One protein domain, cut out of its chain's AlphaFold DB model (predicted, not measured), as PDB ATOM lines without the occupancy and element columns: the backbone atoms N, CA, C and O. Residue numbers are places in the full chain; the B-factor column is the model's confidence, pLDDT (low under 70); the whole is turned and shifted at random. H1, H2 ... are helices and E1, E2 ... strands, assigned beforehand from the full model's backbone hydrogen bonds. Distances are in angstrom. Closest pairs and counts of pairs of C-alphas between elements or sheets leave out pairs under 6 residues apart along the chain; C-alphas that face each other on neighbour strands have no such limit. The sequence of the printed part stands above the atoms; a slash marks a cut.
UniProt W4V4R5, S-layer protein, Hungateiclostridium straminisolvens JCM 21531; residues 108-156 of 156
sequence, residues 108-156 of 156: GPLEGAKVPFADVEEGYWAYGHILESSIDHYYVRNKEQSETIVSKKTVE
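What this domain is: This is residues 108 to 156 of the 156 residues of the protein "S-layer protein" of Hungateiclostridium straminisolvens JCM 21531 (UniProt W4V4R5). The printed part has little regular structure: a small hairpin of two strands, E1 and E2, with one short helix, H1, near E2, and a long looping stretch, residues 108 to 126, that holds no named element. Residues 110 to 111 pair with residues 147 to 148 of E2, parallel. The 49 printed residues hold H1, E1, E2 in chain order; the class is mixed, with 14 residues in named elements. The whole is elongated, 39 by 21 by 13 A, and only just compact, close to loose, with a radius of gyration of the C-alphas of 11.3 A.

How they stand to each other: E1, residues 138 to 141, and E2, residues 147 to 150, are antiparallel neighbours at 138 degrees, a hairpin. N 150 and O 138, 2.9 A, are within hydrogen-bond range. H1, residues 127 to 132, is near E2, with 6 pairs of C-alphas within 10 A. In H1 every O i to N i+4 pair is within hydrogen-bond range.

Where its parts are: E1 is 10.3 A long, E2 9.5 A and H1 8.6 A. H1 begins at C-alpha 127 (103.218, 77.193, 90.667); E2 ends at C-alpha 150 (85.501, 79.700, 88.053).

The domain as a whole: The C-alphas of Asp 119 and Glu 156, the farthest apart, are 39.3 A apart. The printed part has no cut; both links are tight. Residues 152 to 156 have pLDDT under 70.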
ATOM      1  N   GLY A 108      96.234  73.711  82.173       87.31
ATOM      2  CA  GLY A 108      96.930  74.750  82.927       87.31
ATOM      3  C   GLY A 108      97.851  75.665  82.093       87.31
ATOM      4  O   GLY A 108      97.820  75.639  80.864       87.31
ATOM      5  N   PRO A 109      98.714  76.465  82.751       93.31
ATOM      6  CA  PRO A 109      98.767  76.662  84.202       93.31
ATOM      7  C   PRO A 109      97.459  77.268  84.732       93.31
ATOM      8  O   PRO A 109      96.790  78.009  84.014       93.31
ATOM      9  N   LEU A 110      97.102  76.931  85.973       92.69
ATOM     10  CA  LEU A 110      95.938  77.490  86.657       92.69
ATOM     11  C   LEU A 110      96.311  78.776  87.397       92.69
ATOM     12  O   LEU A 110      97.329  78.827  88.092       92.69
ATOM     13  N   GLU A 111      95.455  79.787  87.298       90.44
ATOM     14  CA  GLU A 111      95.591  81.074  87.983       90.44
ATOM     15  C   GLU A 111      94.427  81.346  88.953       90.44
ATOM     16  O   GLU A 111      93.327  80.798  88.824       90.44
ATOM     17  N   GLY A 112      94.660  82.239  89.923       85.19
ATOM     18  CA  GLY A 112      93.610  82.765  90.806       85.19
ATOM     19  C   GLY A 112      93.268  81.905  92.028       85.19
ATOM     20  O   GLY A 112      92.273  82.175  92.697       85.19
ATOM     21  N   ALA A 113      94.078  80.894  92.353       88.12
ATOM     22  CA  ALA A 113      93.931  80.098  93.573       88.12
ATOM     23  C   ALA A 113      95.277  79.848  94.274       88.12
ATOM     24  O   ALA A 113      96.352  80.148  93.750       88.12
ATOM     25  N   LYS A 114      95.205  79.319  95.503       89.75
ATOM     26  CA  LYS A 114      96.380  78.982  96.314       89.75
ATOM     27  C   LYS A 114      96.679  77.491  96.279       89.75
ATOM     28  O   LYS A 114      95.773  76.688  96.493       89.75
ATOM     29  N   VAL A 115      97.942  77.127  96.048       90.12
ATOM     30  CA  VAL A 115      98.389  75.731  96.187       90.12
ATOM     31  C   VAL A 115      98.276  75.283  97.649       90.12
ATOM     32  O   VAL A 115      98.542  76.076  98.554       90.12
ATOM     33  N   PRO A 116      97.913  74.018  97.916       92.50
ATOM     34  CA  PRO A 116      97.779  73.498  99.276       92.50
ATOM     35  C   PRO A 116      99.115  73.025  99.886       92.50
ATOM     36  O   PRO A 116      99.106  72.280 100.865       92.50
ATOM     37  N   PHE A 117     100.262  73.415  99.318       94.69
ATOM     38  CA  PHE A 117     101.586  72.939  99.724       94.69
ATOM     39  C   PHE A 117     102.424  74.058 100.337       94.69
ATOM     40  O   PHE A 117     102.574  75.124  99.747       94.69
ATOM     41  N   ALA A 118     102.979  73.808 101.523       95.88
ATOM     42  CA  ALA A 118     103.749  74.802 102.271       95.88
ATOM     43  C   ALA A 118     105.140  75.083 101.675       95.88
ATOM     44  O   ALA A 118     105.737  76.108 101.987       95.88
ATOM     45  N   ASP A 119     105.656  74.179 100.844       95.19
ATOM     46  CA  ASP A 119     106.968  74.246 100.194       95.19
ATOM     47  C   ASP A 119     106.910  74.795  98.756       95.19
ATOM     48  O   ASP A 119     107.900  74.738  98.029       95.19
ATOM     49  N   VAL A 120     105.763  75.339  98.337       96.06
ATOM     50  CA  VAL A 120     105.564  75.904  96.998       96.06
ATOM     51  C   VAL A 120     105.143  77.370  97.111       96.06
ATOM     52  O   VAL A 120     103.994  77.689  97.409       96.06
ATOM     53  N   GLU A 121     106.088  78.273  96.859       95.00
ATOM     54  CA  GLU A 121     105.857  79.723  96.875       95.00
ATOM     55  C   GLU A 121     105.120  80.203  95.613       95.00
ATOM     56  O   GLU A 121     105.327  79.664  94.528       95.00
ATOM     57  N   GLU A 122     104.313  81.266  95.724       90.69
ATOM     58  CA  GLU A 122     103.507  81.820  94.614       90.69
ATOM     59  C   GLU A 122     104.343  82.263  93.401       90.69
ATOM     60  O   GLU A 122     103.891  82.167  92.264       90.69
ATOM     61  N   GLY A 123     105.594  82.678  93.626       94.12
ATOM     62  CA  GLY A 123     106.541  83.033  92.563       94.12
ATOM     63  C   GLY A 123     107.279  81.847  91.931       94.12
ATOM     64  O   GLY A 123     108.106  82.053  91.041       94.12
ATOM     65  N   TYR A 124     107.041  80.612  92.383       96.44
ATOM     66  CA  TYR A 124     107.715  79.439  91.835       96.44
ATOM     67  C   TYR A 124     107.289  79.195  90.382       96.44
ATOM     68  O   TYR A 124     106.107  79.203  90.053       96.44
ATOM     69  N   TRP A 125     108.248  78.915  89.498       95.56
ATOM     70  CA  TRP A 125     108.010  78.839  88.048       95.56
ATOM     71  C   TRP A 125     106.929  77.822  87.634       95.56
ATOM     72  O   TRP A 125     106.252  78.018  86.629       95.56
ATOM     73  N   ALA A 126     106.755  76.740  88.403       96.19
ATOM     74  CA  ALA A 126     105.750  75.710  88.141       96.19
ATOM     75  C   ALA A 126     104.474  75.879  88.981       96.19
ATOM     76  O   ALA A 126     103.640  74.975  88.978       96.19
ATOM     77  N   TYR A 127     104.311  76.988  89.711       96.56
ATOM     78  CA  TYR A 127     103.218  77.193  90.667       96.56
ATOM     79  C   TYR A 127     101.844  76.882  90.064       96.56
ATOM     80  O   TYR A 127     101.127  76.027  90.579       96.56
ATOM     81  N   GLY A 128     101.511  77.496  88.924       95.75
ATOM     82  CA  GLY A 128     100.215  77.292  88.275       95.75
ATOM     83  C   GLY A 128     100.007  75.871  87.738       95.75
ATOM     84  O   GLY A 128      98.889  75.367  87.750       95.75
ATOM     85  N   HIS A 129     101.070  75.176  87.319       96.25
ATOM     86  CA  HIS A 129     100.976  73.769  86.905       96.25
ATOM     87  C   HIS A 129     100.854  72.813  88.096       96.25
ATOM     88  O   HIS A 129     100.156  71.804  88.006       96.25
ATOM     89  N   ILE A 130     101.498  73.123  89.222       96.56
ATOM     90  CA  ILE A 130     101.297  72.388  90.472       96.56
ATOM     91  C   ILE A 130      99.851  72.583  90.930       96.56
ATOM     92  O   ILE A 130      99.167  71.603  91.214       96.56
ATOM     93  N   LEU A 131      99.359  73.824  90.930       95.06
ATOM     94  CA  LEU A 131      97.989  74.173  91.296       95.06
ATOM     95  C   LEU A 131      96.953  73.429  90.445       95.06
ATOM     96  O   LEU A 131      96.086  72.763  91.007       95.06
ATOM     97  N   GLU A 132      97.111  73.459  89.120       94.38
ATOM     98  CA  GLU A 132      96.269  72.748  88.142       94.38
ATOM     99  C   GLU A 132      96.090  71.258  88.472       94.38
ATOM    100  O   GLU A 132      95.037  70.662  88.248       94.38
ATOM    101  N   SER A 133      97.128  70.627  89.020       93.00
ATOM    102  CA  SER A 133      97.133  69.198  89.344       93.00
ATOM    103  C   SER A 133      96.756  68.878  90.793       93.00
ATOM    104  O   SER A 133      96.737  67.703  91.156       93.00
ATOM    105  N   SER A 134      96.478  69.888  91.621       92.38
ATOM    106  CA  SER A 134      96.326  69.720  93.075       92.38
ATOM    107  C   SER A 134      94.917  69.950  93.603       92.38
ATOM    108  O   SER A 134      94.649  69.600  94.751       92.38
ATOM    109  N   ILE A 135      94.031  70.556  92.811       87.12
ATOM    110  CA  ILE A 135      92.676  70.906  93.245       87.12
ATOM    111  C   ILE A 135      91.638  70.574  92.173       87.12
ATOM    112  O   ILE A 135      91.869  70.770  90.979       87.12
ATOM    113  N   ASP A 136      90.459  70.141  92.617       85.38
ATOM    114  CA  ASP A 136      89.278  70.076  91.762       85.38
ATOM    115  C   ASP A 136      88.783  71.494  91.476       85.38
ATOM    116  O   ASP A 136      88.602  72.301  92.393       85.38
ATOM    117  N   HIS A 137      88.536  71.808  90.209       80.81
ATOM    118  CA  HIS A 137      88.097  73.138  89.815       80.81
ATOM    119  C   HIS A 137      87.315  73.112  88.495       80.81
ATOM    120  O   HIS A 137      87.341  72.142  87.737       80.81
ATOM    121  N   TYR A 138      86.588  74.196  88.236       80.19
ATOM    122  CA  TYR A 138      86.054  74.517  86.914       80.19
ATOM    123  C   TYR A 138      86.901  75.642  86.343       80.19
ATOM    124  O   TYR A 138      87.384  76.480  87.106       80.19
ATOM    125  N   TYR A 139      87.056  75.685  85.023       80.38
ATOM    126  CA  TYR A 139      87.894  76.691  84.386       80.38
ATOM    127  C   TYR A 139      87.273  77.270  83.119       80.38
ATOM    128  O   TYR A 139      86.412  76.668  82.473       80.38
ATOM    129  N   VAL A 140      87.771  78.448  82.760       80.88
ATOM    130  CA  VAL A 140      87.714  79.005  81.407       80.88
ATOM    131  C   VAL A 140      89.141  79.172  80.897       80.88
ATOM    132  O   VAL A 140      90.052  79.434  81.681       80.88
ATOM    133  N   ARG A 141      89.345  79.001  79.587       84.25
ATOM    134  CA  ARG A 141      90.656  79.174  78.953       84.25
ATOM    135  C   ARG A 141      90.774  80.573  78.367       84.25
ATOM    136  O   ARG A 141      89.883  81.010  77.636       84.25
ATOM    137  N   ASN A 142      91.863  81.265  78.674       78.69
ATOM    138  CA  ASN A 142      92.122  82.592  78.125       78.69
ATOM    139  C   ASN A 142      92.822  82.519  76.749       78.69
ATOM    140  O   ASN A 142      93.112  81.443  76.219       78.69
ATOM    141  N   LYS A 143      93.092  83.684  76.143       78.69
ATOM    142  CA  LYS A 143      93.747  83.782  74.822       78.69
ATOM    143  C   LYS A 143      95.192  83.265  74.810       78.69
ATOM    144  O   LYS A 143      95.694  82.931  73.742       78.69
ATOM    145  N   GLU A 144      95.833  83.185  75.972       75.88
ATOM    146  CA  GLU A 144      97.208  82.711  76.166       75.88
ATOM    147  C   GLU A 144      97.265  81.213  76.511       75.88
ATOM    148  O   GLU A 144      98.331  80.674  76.785       75.88
ATOM    149  N   GLN A 145      96.121  80.524  76.429       77.19
ATOM    150  CA  GLN A 145      95.937  79.106  76.745       77.19
ATOM    151  C   GLN A 145      96.071  78.742  78.232       77.19
ATOM    152  O   GLN A 145      95.930  77.561  78.539       77.19
ATOM    153  N   SER A 146      96.250  79.709  79.145       71.12
ATOM    154  CA  SER A 146      96.170  79.441  80.588       71.12
ATOM    155  C   SER A 146      94.716  79.327  81.059       71.12
ATOM    156  O   SER A 146      93.769  79.767  80.387       71.12
ATOM    157  N   GLU A 147      94.533  78.656  82.193       82.81
ATOM    158  CA  GLU A 147      93.231  78.334  82.769       82.81
ATOM    159  C   GLU A 147      92.989  79.202  84.008       82.81
ATOM    160  O   GLU A 147      93.870  79.410  84.839       82.81
ATOM    161  N   THR A 148      91.782  79.754  84.130       78.00
ATOM    162  CA  THR A 148      91.382  80.570  85.285       78.00
ATOM    163  C   THR A 148      90.230  79.894  86.005       78.00
ATOM    164  O   THR A 148      89.245  79.511  85.365       78.00
ATOM    165  N   ILE A 149      90.336  79.766  87.332       78.31
ATOM    166  CA  ILE A 149      89.300  79.129  88.146       78.31
ATOM    167  C   ILE A 149      87.975  79.902  88.088       78.31
ATOM    168  O   ILE A 149      87.937  81.127  88.196       78.31
ATOM    169  N   VAL A 150      86.867  79.169  87.963       79.38
ATOM    170  CA  VAL A 150      85.501  79.700  88.053       79.38
ATOM    171  C   VAL A 150      84.665  78.879  89.036       79.38
ATOM    172  O   VAL A 150      84.881  77.681  89.229       79.38
ATOM    173  N   SER A 151      83.672  79.504  89.670       71.62
ATOM    174  CA  SER A 151      82.642  78.777  90.422       71.62
ATOM    175  C   SER A 151      81.776  77.949  89.458       71.62
ATOM    176  O   SER A 151      81.451  78.447  88.385       71.62
ATOM    177  N   LYS A 152      81.415  76.705  89.826       63.81
ATOM    178  CA  LYS A 152      80.589  75.734  89.060       63.81
ATOM    179  C   LYS A 152      79.731  76.341  87.934       63.81
ATOM    180  O   LYS A 152      78.847  77.139  88.219       63.81
ATOM    181  N   LYS A 153      79.971  75.863  86.701       48.53
ATOM    182  CA  LYS A 153      79.230  76.068  85.437       48.53
ATOM    183  C   LYS A 153      78.005  76.997  85.559       48.53
ATOM    184  O   LYS A 153      76.912  76.532  85.879       48.53
ATOM    185  N   THR A 154      78.160  78.276  85.219       44.81
ATOM    186  CA  THR A 154      77.021  79.031  84.687       44.81
ATOM    187  C   THR A 154      76.651  78.332  83.382       44.81
ATOM    188  O   THR A 154      77.425  78.332  82.427       44.81
ATOM    189  N   VAL A 155      75.552  77.585  83.406       46.22
ATOM    190  CA  VAL A 155      74.944  77.024  82.203       46.22
ATOM    191  C   VAL A 155      74.315  78.207  81.475       46.22
ATOM    192  O   VAL A 155      73.363  78.784  81.994       46.22
ATOM    193  N   GLU A 156      74.866  78.576  80.324       39.50
ATOM    194  CA  GLU A 156      74.093  79.198  79.244       39.50
ATOM    195  C   GLU A 156      73.880  78.155  78.145       39.50
ATOM    196  O   GLU A 156      74.837  77.389  77.864       39.50
TER     197      GLU A 156